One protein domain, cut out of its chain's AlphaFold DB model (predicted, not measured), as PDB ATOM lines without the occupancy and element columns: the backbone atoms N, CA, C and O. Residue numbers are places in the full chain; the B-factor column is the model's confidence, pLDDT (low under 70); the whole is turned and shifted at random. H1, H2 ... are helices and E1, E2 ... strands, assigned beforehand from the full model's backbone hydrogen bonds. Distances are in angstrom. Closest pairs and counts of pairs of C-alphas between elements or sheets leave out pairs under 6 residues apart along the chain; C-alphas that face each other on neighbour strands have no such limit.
ATOM      1  N   THR A 169      -6.380  57.435 -44.930       92.12
ATOM      2  CA  THR A 169      -7.434  57.761 -45.910       92.12
ATOM      3  C   THR A 169      -8.181  56.532 -46.395       92.12
ATOM      4  O   THR A 169      -9.367  56.615 -46.713       92.12
ATOM      5  N   ARG A 170      -7.503  55.384 -46.425       92.38
ATOM      6  CA  ARG A 170      -8.073  54.119 -46.865       92.38
ATOM      7  C   ARG A 170      -7.557  53.000 -45.981       92.38
ATOM      8  O   ARG A 170      -6.368  52.937 -45.684       92.38
ATOM      9  N   LEU A 171      -8.459  52.120 -45.572       94.69
ATOM     10  CA  LEU A 171      -8.131  50.922 -44.818       94.69
ATOM     11  C   LEU A 171      -8.937  49.762 -45.400       94.69
ATOM     12  O   LEU A 171     -10.170  49.807 -45.447       94.69
ATOM     13  N   TYR A 172      -8.244  48.742 -45.881       96.88
ATOM     14  CA  TYR A 172      -8.853  47.586 -46.531       96.88
ATOM     15  C   TYR A 172      -8.080  46.317 -46.190       96.88
ATOM     16  O   TYR A 172      -6.982  46.384 -45.647       96.88
ATOM     17  N   GLY A 173      -8.645  45.150 -46.462       97.38
ATOM     18  CA  GLY A 173      -7.944  43.907 -46.186       97.38
ATOM     19  C   GLY A 173      -8.722  42.670 -46.583       97.38
ATOM     20  O   GLY A 173      -9.827  42.749 -47.115       97.38
ATOM     21  N   TRP A 174      -8.141  41.526 -46.256       98.25
ATOM     22  CA  TRP A 174      -8.673  40.210 -46.566       98.25
ATOM     23  C   TRP A 174      -8.599  39.322 -45.339       98.25
ATOM     24  O   TRP A 174      -7.551  39.212 -44.707       98.25
ATOM     25  N   SER A 175      -9.704  38.662 -45.030       98.50
ATOM     26  CA  SER A 175      -9.818  37.615 -44.029       98.50
ATOM     27  C   SER A 175     -10.251  36.336 -44.730       98.50
ATOM     28  O   SER A 175     -11.350  36.248 -45.280       98.50
ATOM     29  N   PHE A 176      -9.374  35.341 -44.737       98.06
ATOM     30  CA  PHE A 176      -9.520  34.170 -45.588       98.06
ATOM     31  C   PHE A 176      -9.382  32.869 -44.812       98.06
ATOM     32  O   PHE A 176      -8.719  32.787 -43.775       98.06
ATOM     33  N   VAL A 177     -10.003  31.820 -45.347       97.94
ATOM     34  CA  VAL A 177      -9.837  30.436 -44.897       97.94
ATOM     35  C   VAL A 177      -9.644  29.497 -46.083       97.94
ATOM     36  O   VAL A 177     -10.053  29.805 -47.196       97.94
ATOM     37  N   ALA A 178      -9.068  28.322 -45.847       96.94
ATOM     38  CA  ALA A 178      -8.880  27.290 -46.864       96.94
ATOM     39  C   ALA A 178      -9.160  25.881 -46.322       96.94
ATOM     40  O   ALA A 178      -9.134  25.636 -45.109       96.94
ATOM     41  N   GLY A 179      -9.431  24.944 -47.233       95.38
ATOM     42  CA  GLY A 179      -9.621  23.529 -46.915       95.38
ATOM     43  C   GLY A 179     -10.845  23.261 -46.039       95.38
ATOM     44  O   GLY A 179     -11.944  23.753 -46.294       95.38
ATOM     45  N   ALA A 180     -10.676  22.469 -44.985       95.12
ATOM     46  CA  ALA A 180     -11.745  22.092 -44.059       95.12
ATOM     47  C   ALA A 180     -12.148  23.215 -43.083       95.12
ATOM     48  O   ALA A 180     -13.107  23.054 -42.331       95.12
ATOM     49  N   VAL A 181     -11.442  24.351 -43.076       96.06
ATOM     50  CA  VAL A 181     -11.730  25.451 -42.147       96.06
ATOM     51  C   VAL A 181     -13.066  26.127 -42.525       96.06
ATOM     52  O   VAL A 181     -13.277  26.451 -43.703       96.06
ATOM     53  N   PRO A 182     -14.007  26.315 -41.577       96.56
ATOM     54  CA  PRO A 182     -15.288  26.971 -41.847       96.56
ATOM     55  C   PRO A 182     -15.143  28.466 -42.150       96.56
ATOM     56  O   PRO A 182     -14.350  29.155 -41.510       96.56
ATOM     57  N   LEU A 183     -15.987  28.997 -43.045       97.81
ATOM     58  CA  LEU A 183     -16.005  30.427 -43.391       97.81
ATOM     59  C   LEU A 183     -16.272  31.329 -42.172       97.81
ATOM     60  O   LEU A 183     -15.732  32.426 -42.089       97.81
ATOM     61  N   GLY A 184     -17.011  30.844 -41.169       98.06
ATOM     62  CA  GLY A 184     -17.240  31.575 -39.916       98.06
ATOM     63  C   GLY A 184     -15.956  31.972 -39.167       98.06
ATOM     64  O   GLY A 184     -15.968  32.948 -38.423       98.06
ATOM     65  N   ILE A 185     -14.832  31.278 -39.394       98.25
ATOM     66  CA  ILE A 185     -13.523  31.664 -38.844       98.25
ATOM     67  C   ILE A 185     -13.013  32.957 -39.504       98.25
ATOM     68  O   ILE A 185     -12.546  33.842 -38.791       98.25
ATOM     69  N   ALA A 186     -13.169  33.114 -40.827       98.44
ATOM     70  CA  ALA A 186     -12.850  34.364 -41.526       98.44
ATOM     71  C   ALA A 186     -13.720  35.529 -41.034       98.44
ATOM     72  O   ALA A 186     -13.203  36.618 -40.784       98.44
ATOM     73  N   HIS A 187     -15.020  35.294 -40.823       98.44
ATOM     74  CA  HIS A 187     -15.899  36.303 -40.221       98.44
ATOM     75  C   HIS A 187     -15.403  36.709 -38.831       98.44
ATOM     76  O   HIS A 187     -15.175  37.886 -38.591       98.44
ATOM     77  N   GLY A 188     -15.120  35.742 -37.954       98.25
ATOM     78  CA  GLY A 188     -14.645  36.037 -36.600       98.25
ATOM     79  C   GLY A 188     -13.335  36.834 -36.547       98.25
ATOM     80  O   GLY A 188     -13.171  37.645 -35.638       98.25
ATOM     81  N   MET A 189     -12.413  36.624 -37.497       98.62
ATOM     82  CA  MET A 189     -11.184  37.422 -37.618       98.62
ATOM     83  C   MET A 189     -11.489  38.846 -38.100       98.62
ATOM     84  O   MET A 189     -11.027  39.810 -37.493       98.62
ATOM     85  N   ALA A 190     -12.290  38.979 -39.162       98.38
ATOM     86  CA  ALA A 190     -12.646  40.274 -39.740       98.38
ATOM     87  C   ALA A 190     -13.435  41.142 -38.752       98.38
ATOM     88  O   ALA A 190     -13.080  42.297 -38.542       98.38
ATOM     89  N   ASP A 191     -14.441  40.573 -38.087       97.88
ATOM     90  CA  ASP A 191     -15.312  41.295 -37.157       97.88
ATOM     91  C   ASP A 191     -14.528  41.819 -35.941       97.88
ATOM     92  O   ASP A 191     -14.781  42.922 -35.455       97.88
ATOM     93  N   ALA A 192     -13.545  41.050 -35.456       97.69
ATOM     94  CA  ALA A 192     -12.670  41.490 -34.372       97.69
ATOM     95  C   ALA A 192     -11.752  42.636 -34.811       97.69
ATOM     96  O   ALA A 192     -11.670  43.648 -34.114       97.69
ATOM     97  N   ALA A 193     -11.122  42.513 -35.981       97.62
ATOM     98  CA  ALA A 193     -10.278  43.568 -36.525       97.62
ATOM     99  C   ALA A 193     -11.068  44.863 -36.790       97.62
ATOM    100  O   ALA A 193     -10.643  45.939 -36.375       97.62
ATOM    101  N   GLU A 194     -12.240  44.754 -37.422       96.81
ATOM    102  CA  GLU A 194     -13.165  45.866 -37.668       96.81
ATOM    103  C   GLU A 194     -13.593  46.541 -36.359       96.81
ATOM    104  O   GLU A 194     -13.551  47.767 -36.255       96.81
ATOM    105  N   SER A 195     -13.962  45.758 -35.339       95.75
ATOM    106  CA  SER A 195     -14.319  46.281 -34.016       95.75
ATOM    107  C   SER A 195     -13.169  47.059 -33.378       95.75
ATOM    108  O   SER A 195     -13.393  48.148 -32.846       95.75
ATOM    109  N   ASP A 196     -11.953  46.514 -33.400       95.44
ATOM    110  CA  ASP A 196     -10.799  47.147 -32.763       95.44
ATOM    111  C   ASP A 196     -10.399  48.434 -33.488       95.44
ATOM    112  O   ASP A 196     -10.253  49.466 -32.840       95.44
ATOM    113  N   LEU A 197     -10.337  48.431 -34.822       93.06
ATOM    114  CA  LEU A 197     -10.010  49.620 -35.620       93.06
ATOM    115  C   LEU A 197     -11.072  50.721 -35.499       93.06
ATOM    116  O   LEU A 197     -10.740  51.903 -35.369       93.06
ATOM    117  N   LYS A 198     -12.355  50.342 -35.431       91.12
ATOM    118  CA  LYS A 198     -13.461  51.291 -35.254       91.12
ATOM    119  C   LYS A 198     -13.375  52.058 -33.935       91.12
ATOM    120  O   LYS A 198     -13.764  53.224 -33.890       91.12
ATOM    121  N   ARG A 199     -12.833  51.457 -32.867       85.94
ATOM    122  CA  ARG A 199     -12.606  52.150 -31.578       85.94
ATOM    123  C   ARG A 199     -11.600  53.296 -31.691       85.94
ATOM    124  O   ARG A 199     -11.667  54.224 -30.893       85.94
ATOM    125  N   TYR A 200     -10.727  53.251 -32.693       79.00
ATOM    126  CA  TYR A 200      -9.773  54.311 -33.020       79.00
ATOM    127  C   TYR A 200     -10.297  55.260 -34.110       79.00
ATOM    128  O   TYR A 200      -9.547  56.077 -34.633       79.00
ATOM    129  N   GLY A 201     -11.589  55.171 -34.454       79.69
ATOM    130  CA  GLY A 201     -12.220  56.019 -35.464       79.69
ATOM    131  C   GLY A 201     -11.871  55.643 -36.904       79.69
ATOM    132  O   GLY A 201     -12.119  56.440 -37.805       79.69
ATOM    133  N   ILE A 202     -11.314  54.449 -37.137       79.12
ATOM    134  CA  ILE A 202     -10.873  54.011 -38.463       79.12
ATOM    135  C   ILE A 202     -11.828  52.935 -38.980       79.12
ATOM    136  O   ILE A 202     -11.930  51.850 -38.409       79.12
ATOM    137  N   ASN A 203     -12.542  53.228 -40.066       84.50
ATOM    138  CA  ASN A 203     -13.387  52.240 -40.731       84.50
ATOM    139  C   ASN A 203     -12.538  51.425 -41.710       84.50
ATOM    140  O   ASN A 203     -11.826  52.002 -42.529       84.50
ATOM    141  N   VAL A 204     -12.645  50.100 -41.643       88.44
ATOM    142  CA  VAL A 204     -11.964  49.169 -42.551       88.44
ATOM    143  C   VAL A 204     -12.984  48.376 -43.354       88.44
ATOM    144  O   VAL A 204     -14.034  48.004 -42.835       88.44
ATOM    145  N   ASN A 205     -12.654  48.101 -44.612       91.06
ATOM    146  CA  ASN A 205     -13.372  47.133 -45.430       91.06
ATOM    147  C   ASN A 205     -12.560  45.834 -45.527       91.06
ATOM    148  O   ASN A 205     -11.555  45.799 -46.238       91.06
ATOM    149  N   VAL A 206     -12.970  44.788 -44.803       96.50
ATOM    150  CA  VAL A 206     -12.311  43.475 -44.862       96.50
ATOM    151  C   VAL A 206     -13.137  42.513 -45.711       96.50
ATOM    152  O   VAL A 206     -14.235  42.098 -45.325       96.50
ATOM    153  N   GLU A 207     -12.590  42.114 -46.854       97.94
ATOM    154  CA  GLU A 207     -13.156  41.049 -47.674       97.94
ATOM    155  C   GLU A 207     -13.052  39.712 -46.930       97.94
ATOM    156  O   GLU A 207     -12.016  39.383 -46.356       97.94
ATOM    157  N   ARG A 208     -14.136  38.934 -46.918       98.31
ATOM    158  CA  ARG A 208     -14.229  37.663 -46.189       98.31
ATOM    159  C   ARG A 208     -14.471  36.545 -47.186       98.31
ATOM    160  O   ARG A 208     -15.507  36.550 -47.847       98.31
ATOM    161  N   TYR A 209     -13.564  35.579 -47.283       98.12
ATOM    162  CA  TYR A 209     -13.723  34.534 -48.292       98.12
ATOM    163  C   TYR A 209     -13.101  33.190 -47.900       98.12
ATOM    164  O   TYR A 209     -12.338  33.060 -46.941       98.12
ATOM    165  N   LYS A 210     -13.481  32.153 -48.649       97.94
ATOM    166  CA  LYS A 210     -12.888  30.822 -48.572       97.94
ATOM    167  C   LYS A 210     -12.240  30.503 -49.908       97.94
ATOM    168  O   LYS A 210     -12.910  30.573 -50.932       97.94
ATOM    169  N   GLU A 211     -10.960  30.158 -49.878       97.25
ATOM    170  CA  GLU A 211     -10.221  29.748 -51.069       97.25
ATOM    171  C   GLU A 211     -10.891  28.536 -51.723       97.25
ATOM    172  O   GLU A 211     -11.356  27.613 -51.034       97.25
ATOM    173  N   SER A 212     -10.930  28.533 -53.058       95.69
ATOM    174  CA  SER A 212     -11.407  27.368 -53.799       95.69
ATOM    175  C   SER A 212     -10.421  26.198 -53.637       95.69
ATOM    176  O   SER A 212      -9.223  26.423 -53.430       95.69
ATOM    177  N   PRO A 213     -10.885  24.940 -53.764       91.94
ATOM    178  CA  PRO A 213      -9.995  23.777 -53.758       91.94
ATOM    179  C   PRO A 213      -8.918  23.805 -54.853       91.94
ATOM    180  O   PRO A 213      -7.849  23.233 -54.656       91.94
ATOM    181  N   ASP A 214      -9.177  24.483 -55.975       92.94
ATOM    182  CA  ASP A 214      -8.214  24.625 -57.075       92.94
ATOM    183  C   ASP A 214      -7.115  25.644 -56.732       92.94
ATOM    184  O   ASP A 214      -5.958  25.474 -57.118       92.94
ATOM    185  N   MET A 215      -7.463  26.679 -55.957       94.38
ATOM    186  CA  MET A 215      -6.536  27.736 -55.543       94.38
ATOM    187  C   MET A 215      -5.664  27.346 -54.353       94.38
ATOM    188  O   MET A 215      -4.534  27.823 -54.249       94.38
ATOM    189  N   ALA A 216      -6.159  26.511 -53.439       92.06
ATOM    190  CA  ALA A 216      -5.464  26.206 -52.198       92.06
ATOM    191  C   ALA A 216      -5.605  24.745 -51.773       92.06
ATOM    192  O   ALA A 216      -6.702  24.251 -51.512       92.06
ATOM    193  N   GLU A 217      -4.464  24.091 -51.561       86.00
ATOM    194  CA  GLU A 217      -4.424  22.790 -50.906       86.00
ATOM    195  C   GLU A 217      -4.156  22.929 -49.405       86.00
ATOM    196  O   GLU A 217      -3.216  23.593 -48.965       86.00
ATOM    197  N   GLY A 218      -4.950  22.222 -48.606       88.94
ATOM    198  CA  GLY A 218      -4.786  22.171 -47.158       88.94
ATOM    199  C   GLY A 218      -5.571  23.241 -46.403       88.94
ATOM    200  O   GLY A 218      -6.370  23.990 -46.956       88.94
ATOM    201  N   ASN A 219      -5.376  23.246 -45.088       93.31
ATOM    202  CA  ASN A 219      -6.145  24.071 -44.167       93.31
ATOM    203  C   ASN A 219      -5.365  25.335 -43.824       93.31
ATOM    204  O   ASN A 219      -4.196  25.258 -43.449       93.31
ATOM    205  N   CYS A 220      -6.034  26.479 -43.879       95.19
ATOM    206  CA  CYS A 220      -5.474  27.743 -43.426       95.19
ATOM    207  C   CYS A 220      -6.585  28.675 -42.949       95.19
ATOM    208  O   CYS A 220      -7.750  28.523 -43.322       95.19
ATOM    209  N   SER A 221      -6.198  29.642 -42.134       97.12
ATOM    210  CA  SER A 221      -6.964  30.840 -41.828       97.12
ATOM    211  C   SER A 221      -5.974  31.978 -41.638       97.12
ATOM    212  O   SER A 221      -4.966  31.781 -40.956       97.12
ATOM    213  N   GLY A 222      -6.249  33.145 -42.195       97.44
ATOM    214  CA  GLY A 222      -5.398  34.313 -42.033       97.44
ATOM    215  C   GLY A 222      -6.150  35.604 -42.291       97.44
ATOM    216  O   GLY A 222      -7.245  35.602 -42.848       97.44
ATOM    217  N   ILE A 223      -5.545  36.701 -41.862       98.31
ATOM    218  CA  ILE A 223      -6.033  38.050 -42.102       98.31
ATOM    219  C   ILE A 223      -4.854  38.968 -42.423       98.31
ATOM    220  O   ILE A 223      -3.790  38.856 -41.809       98.31
ATOM    221  N   LEU A 224      -5.047  39.866 -43.382       97.94
ATOM    222  CA  LEU A 224      -4.128  40.951 -43.706       97.94
ATOM    223  C   LEU A 224      -4.922  42.240 -43.925       97.94
ATOM    224  O   LEU A 224      -5.958  42.227 -44.583       97.94
ATOM    225  N   ILE A 225      -4.434  43.337 -43.361       97.94
ATOM    226  CA  ILE A 225      -5.025  44.671 -43.414       97.94
ATOM    227  C   ILE A 225      -3.957  45.633 -43.922       97.94
ATOM    228  O   ILE A 225      -2.809  45.574 -43.483       97.94
ATOM    229  N   VAL A 226      -4.349  46.515 -44.833       97.81
ATOM    230  CA  VAL A 226      -3.510  47.529 -45.463       97.81
ATOM    231  C   VAL A 226      -4.110  48.901 -45.208       97.81
ATOM    232  O   VAL A 226      -5.292  49.131 -45.478       97.81
ATOM    233  N   ALA A 227      -3.286  49.806 -44.690       96.19
ATOM    234  CA  ALA A 227      -3.632  51.199 -44.448       96.19
ATOM    235  C   ALA A 227      -2.866  52.109 -45.408       96.19
ATOM    236  O   ALA A 227      -1.647  51.999 -45.494       96.19
ATOM    237  N   GLU A 228      -3.558  53.041 -46.058       95.88
ATOM    238  CA  GLU A 228      -2.967  54.083 -46.902       95.88
ATOM    239  C   GLU A 228      -3.200  55.461 -46.274       95.88
ATOM    240  O   GLU A 228      -4.309  55.780 -45.823       95.88
ATOM    241  N   THR A 229      -2.180  56.318 -46.282       96.19
ATOM    242  CA  THR A 229      -2.286  57.695 -45.780       96.19
ATOM    243  C   THR A 229      -2.342  58.728 -46.900       96.19
ATOM    244  O   THR A 229      -1.924  58.474 -48.028       96.19
ATOM    245  N   ASN A 230      -2.814  59.938 -46.592       95.62
ATOM    246  CA  ASN A 230      -2.831  61.054 -47.547       95.62
ATOM    247  C   ASN A 230      -1.430  61.531 -47.980       95.62
ATOM    248  O   ASN A 230      -1.309  62.204 -48.999       95.62
ATOM    249  N   THR A 231      -0.375  61.184 -47.238       96.69
ATOM    250  CA  THR A 231       1.029  61.404 -47.631       96.69
ATOM    251  C   THR A 231       1.596  60.229 -48.441       96.69
ATOM    252  O   THR A 231       2.773  60.210 -48.803       96.69
ATOM    253  N   GLY A 232       0.753  59.240 -48.753       95.75
ATOM    254  CA  GLY A 232       1.082  58.068 -49.550       95.75
ATOM    255  C   GLY A 232       1.854  56.992 -48.791       95.75
ATOM    256  O   GLY A 232       2.461  56.145 -49.445       95.75
ATOM    257  N   ASN A 233       1.907  57.018 -47.456       97.25
ATOM    258  CA  ASN A 233       2.495  55.915 -46.692       97.25
ATOM    259  C   ASN A 233       1.553  54.713 -46.690       97.25
ATOM    260  O   ASN A 233       0.334  54.880 -46.759       97.25
ATOM    261  N   ILE A 234       2.135  53.517 -46.611       96.94
ATOM    262  CA  ILE A 234       1.401  52.254 -46.651       96.94
ATOM    263  C   ILE A 234       1.890  51.374 -45.502       96.94
ATOM    264  O   ILE A 234       3.098  51.218 -45.324       96.94
ATOM    265  N   PHE A 235       0.953  50.830 -44.724       94.62
ATOM    266  CA  PHE A 235       1.227  49.970 -43.569       94.62
ATOM    267  C   PHE A 235       0.531  48.624 -43.735       94.62
ATOM    268  O   PHE A 235      -0.610  48.582 -44.197       94.62
ATOM    269  N   GLY A 236       1.185  47.549 -43.300       96.56
ATOM    270  CA  GLY A 236       0.584  46.219 -43.236       96.56
ATOM    271  C   GLY A 236       0.418  45.708 -41.811       96.56
ATOM    272  O   GLY A 236       1.347  45.783 -41.014       96.56
ATOM    273  N   GLY A 237      -0.743  45.124 -41.524       96.69
ATOM    274  CA  GLY A 237      -0.988  44.321 -40.329       96.69
ATOM    275  C   GLY A 237      -1.480  42.935 -40.721       96.69
ATOM    276  O   GLY A 237      -2.370  42.815 -41.560       96.69
ATOM    277  N   SER A 238      -0.910  41.870 -40.161       96.94
ATOM    278  CA  SER A 238      -1.234  40.504 -40.579       96.94
ATOM    279  C   SER A 238      -1.155  39.477 -39.458       96.94
ATOM    280  O   SER A 238      -0.364  39.582 -38.527       96.94
ATOM    281  N   ALA A 239      -1.974  38.434 -39.565       96.94
ATOM    282  CA  ALA A 239      -1.919  37.306 -38.651       96.94
ATOM    283  C   ALA A 239      -2.418  36.021 -39.316       96.94
ATOM    284  O   ALA A 239      -3.367  36.028 -40.098       96.94
ATOM    285  N   LEU A 240      -1.798  34.896 -38.958       96.25
ATOM    286  CA  LEU A 240      -2.267  33.559 -39.313       96.25
ATOM    287  C   LEU A 240      -2.931  32.903 -38.107       96.25
ATOM    288  O   LEU A 240      -2.411  32.960 -36.988       96.25
ATOM    289  N   GLY A 241      -4.073  32.268 -38.349       94.50
ATOM    290  CA  GLY A 241      -4.799  31.527 -37.330       94.50
ATOM    291  C   GLY A 241      -4.071  30.243 -36.946       94.50
ATOM    292  O   GLY A 241      -3.404  29.599 -37.760       94.50
ATOM    293  N   LYS A 242      -4.211  29.866 -35.676       91.06
ATOM    294  CA  LYS A 242      -3.602  28.669 -35.086       91.06
ATOM    295  C   LYS A 242      -4.693  27.745 -34.566       91.06
ATOM    296  O   LYS A 242      -5.759  28.206 -34.179       91.06
ATOM    297  N   ARG A 243      -4.411  26.438 -34.530       83.69
ATOM    298  CA  ARG A 243      -5.398  25.393 -34.197       83.69
ATOM    299  C   ARG A 243      -6.138  25.632 -32.873       83.69
ATOM    300  O   ARG A 243      -7.324  25.340 -32.800       83.69
ATOM    301  N   ASP A 244      -5.452  26.196 -31.883       87.56
ATOM    302  CA  ASP A 244      -5.982  26.427 -30.534       87.56
ATOM    303  C   ASP A 244      -6.211  27.921 -30.232       87.56
ATOM    304  O   ASP A 244      -6.365  28.323 -29.079       87.56
ATOM    305  N   GLU A 245      -6.216  28.769 -31.265       93.50
ATOM    306  CA  GLU A 245      -6.433  30.208 -31.139       93.50
ATOM    307  C   GLU A 245      -7.816  30.599 -31.662       93.50
ATOM    308  O   GLU A 245      -8.243  30.186 -32.739       93.50
ATOM    309  N   LYS A 246      -8.529  31.426 -30.891       97.12
ATOM    310  CA  LYS A 246      -9.817  31.968 -31.325       97.12
ATOM    311  C   LYS A 246      -9.609  32.939 -32.495       97.12
ATOM    312  O   LYS A 246      -8.706  33.772 -32.405       97.12
ATOM    313  N   PRO A 247     -10.484  32.938 -33.518       97.38
ATOM    314  CA  PRO A 247     -10.352  33.841 -34.662       97.38
ATOM    315  C   PRO A 247     -10.311  35.315 -34.250       97.38
ATOM    316  O   PRO A 247      -9.567  36.092 -34.834       97.38
ATOM    317  N   GLN A 248     -11.027  35.699 -33.190       98.06
ATOM    318  CA  GLN A 248     -11.012  37.076 -32.698       98.06
ATOM    319  C   GLN A 248      -9.612  37.522 -32.270       98.06
ATOM    320  O   GLN A 248      -9.219  38.646 -32.542       98.06
ATOM    321  N   VAL A 249      -8.830  36.630 -31.651       97.94
ATOM    322  CA  VAL A 249      -7.451  36.937 -31.241       97.94
ATOM    323  C   VAL A 249      -6.569  37.159 -32.468       97.94
ATOM    324  O   VAL A 249      -5.770  38.091 -32.486       97.94
ATOM    325  N   THR A 250      -6.720  36.330 -33.504       97.88
ATOM    326  CA  THR A 250      -5.991  36.486 -34.768       97.88
ATOM    327  C   THR A 250      -6.365  37.799 -35.469       97.88
ATOM    328  O   THR A 250      -5.473  38.541 -35.870       97.88
ATOM    329  N   GLY A 251      -7.658  38.136 -35.532       98.00
ATOM    330  CA  GLY A 251      -8.153  39.417 -36.049       98.00
ATOM    331  C   GLY A 251      -7.577  40.627 -35.314       98.00
ATOM    332  O   GLY A 251      -6.985  41.513 -35.932       98.00
ATOM    333  N   SER A 252      -7.672  40.621 -33.982       97.75
ATOM    334  CA  SER A 252      -7.135  41.685 -33.131       97.75
ATOM    335  C   SER A 252      -5.627  41.871 -33.303       97.75
ATOM    336  O   SER A 252      -5.161  43.003 -33.309       97.75
ATOM    337  N   LYS A 253      -4.839  40.802 -33.490       97.69
ATOM    338  CA  LYS A 253      -3.389  40.934 -33.733       97.69
ATOM    339  C   LYS A 253      -3.082  41.762 -34.980       97.69
ATOM    340  O   LYS A 253      -2.273  42.677 -34.894       97.69
ATOM    341  N   ALA A 254      -3.745  41.471 -36.100       97.12
ATOM    342  CA  ALA A 254      -3.533  42.213 -37.341       97.12
ATOM    343  C   ALA A 254      -3.967  43.683 -37.213       97.12
ATOM    344  O   ALA A 254      -3.251  44.578 -37.655       97.12
ATOM    345  N   ALA A 255      -5.095  43.948 -36.547       97.00
ATOM    346  CA  ALA A 255      -5.536  45.313 -36.259       97.00
ATOM    347  C   ALA A 255      -4.542  46.075 -35.366       97.00
ATOM    348  O   ALA A 255      -4.241  47.239 -35.626       97.00
ATOM    349  N   MET A 256      -4.002  45.416 -34.337       96.44
ATOM    350  CA  MET A 256      -3.055  46.027 -33.406       96.44
ATOM    351  C   MET A 256      -1.721  46.401 -34.059       96.44
ATOM    352  O   MET A 256      -1.132  47.393 -33.642       96.44
ATOM    353  N   GLU A 257      -1.259  45.670 -35.081       95.88
ATOM    354  CA  GLU A 257      -0.073  46.070 -35.856       95.88
ATOM    355  C   GLU A 257      -0.292  47.431 -36.544       95.88
ATOM    356  O   GLU A 257       0.528  48.335 -36.385       95.88
ATOM    357  N   ILE A 258      -1.447  47.633 -37.195       95.69
ATOM    358  CA  ILE A 258      -1.811  48.926 -37.803       95.69
ATOM    359  C   ILE A 258      -1.951  50.022 -36.741       95.69
ATOM    360  O   ILE A 258      -1.378  51.102 -36.884       95.69
ATOM    361  N   ILE A 259      -2.700  49.752 -35.665       95.12
ATOM    362  CA  ILE A 259      -2.940  50.723 -34.586       95.12
ATOM    363  C   ILE A 259      -1.616  51.173 -33.974       95.12
ATOM    364  O   ILE A 259      -1.432  52.369 -33.760       95.12
ATOM    365  N   LYS A 260      -0.684  50.242 -33.733       94.00
ATOM    366  CA  LYS A 260       0.649  50.555 -33.214       94.00
ATOM    367  C   LYS A 260       1.363  51.545 -34.131       94.00
ATOM    368  O   LYS A 260       1.704  52.631 -33.670       94.00
ATOM    369  N   THR A 261       1.517  51.220 -35.417       94.38
ATOM    370  CA  THR A 261       2.213  52.083 -36.389       94.38
ATOM    371  C   THR A 261       1.579  53.471 -36.482       94.38
ATOM    372  O   THR A 261       2.292  54.476 -36.454       94.38
ATOM    373  N   VAL A 262       0.243  53.545 -36.523       93.25
ATOM    374  CA  VAL A 262      -0.489  54.820 -36.538       93.25
ATOM    375  C   VAL A 262      -0.239  55.605 -35.249       93.25
ATOM    376  O   VAL A 262       0.166  56.761 -35.311       93.25
ATOM    377  N   SER A 263      -0.395  54.974 -34.082       92.00
ATOM    378  CA  SER A 263      -0.236  55.626 -32.775       92.00
ATOM    379  C   SER A 263       1.178  56.142 -32.503       92.00
ATOM    380  O   SER A 263       1.334  57.163 -31.841       92.00
ATOM    381  N   GLU A 264       2.200  55.473 -33.043       92.50
ATOM    382  CA  GLU A 264       3.597  55.905 -32.949       92.50
ATOM    383  C   GLU A 264       3.888  57.096 -33.871       92.50
ATOM    384  O   GLU A 264       4.927  57.727 -33.737       92.50
ATOM    385  N   GLY A 265       2.998  57.428 -34.812       93.69
ATOM    386  CA  GLY A 265       3.257  58.466 -35.804       93.69
ATOM    387  C   GLY A 265       4.267  58.040 -36.875       93.69
ATOM    388  O   GLY A 265       4.806  58.912 -37.555       93.69
TER     389      GLY A 265
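What this domain is: This is residues 169 to 265 of the 478 residues of the protein "RNA 3'-terminal phosphate cyclase" of Oryctes borbonicus (UniProt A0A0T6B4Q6). One sheet of four strands forms a wall, with two helices, H1 and H2, lying next to each other over one of its faces and running along its strands; the other face is bare. E1 and E3 make the inner part of the sheet, and a loop at residues 211 to 219 joins E2 to E3. The printed part has 97 residues, with two named helices and four named strands that follow each other along the chain in the order E1, H1, E2, E3, E4, H2. The mixed sheet has the order E2, E1, E3, E4, and the class is mixed, helices and strands. The whole is compact, with a radius of gyration of the C-alphas of 13.4 A, yet elongated, spanning 40 by 25 by 17 A.

How they stand to each other: In the sheet, E1, residues 169 to 178, and E3, residues 220 to 229, are antiparallel at 172 degrees; N 174 and O 224 are 2.8 A apart, within hydrogen-bond range. E2, residues 205 to 210, is an edge strand parallel to E1 at 13 degrees, with N 207 and O 173 at 2.8 A. E4, residues 234 to 240, is the other edge strand and forms a hairpin with E3, with N 225 and O 237 at 2.8 A. H1, residues 183 to 199, is on the sheet at a height of 8.6 A; its closest C-alphas to E1 are those of Ala 186 and Ser 175, 5.1 A apart. E1, H1 and E2 form a strand-helix-strand unit, two parallel neighbour strands with a helix between, whose crossover is right-handed. H2, residues 247 to 263, is on the same face at a height of 8.0 A, over E3 and E4; its closest C-alphas to E4 are those of Ala 254 and Ser 238, 4.3 A apart. The two helices on one face of the sheet make two layers. H1 and H2 touch, closest at the C-alphas of Met 189 and Gly 251, 4.0 A, with a shallow tilt of 31 degrees, the same way. Every O i to N i+4 pair is within hydrogen-bond range in H1, and 12 of 13 in H2.

Where its parts are: E1 begins at C-alpha 169, (-7.434, 57.761, -45.910), and is 30.5 A long; E3 is 30.2 A, E4 20.4 A and E2 16.6 A. H1 is 25.0 A long, and H2 is 24.1 A, ending at C-alpha 263, (-0.236, 55.626, -32.775).

The domain as a whole: The C-alphas of Asp 214 and Gly 265, the two farthest apart, are 41.6 A from each other. The printed part has no cut and no long link. The mean pLDDT of the printed part is 94.9, and no printed residue is under 70.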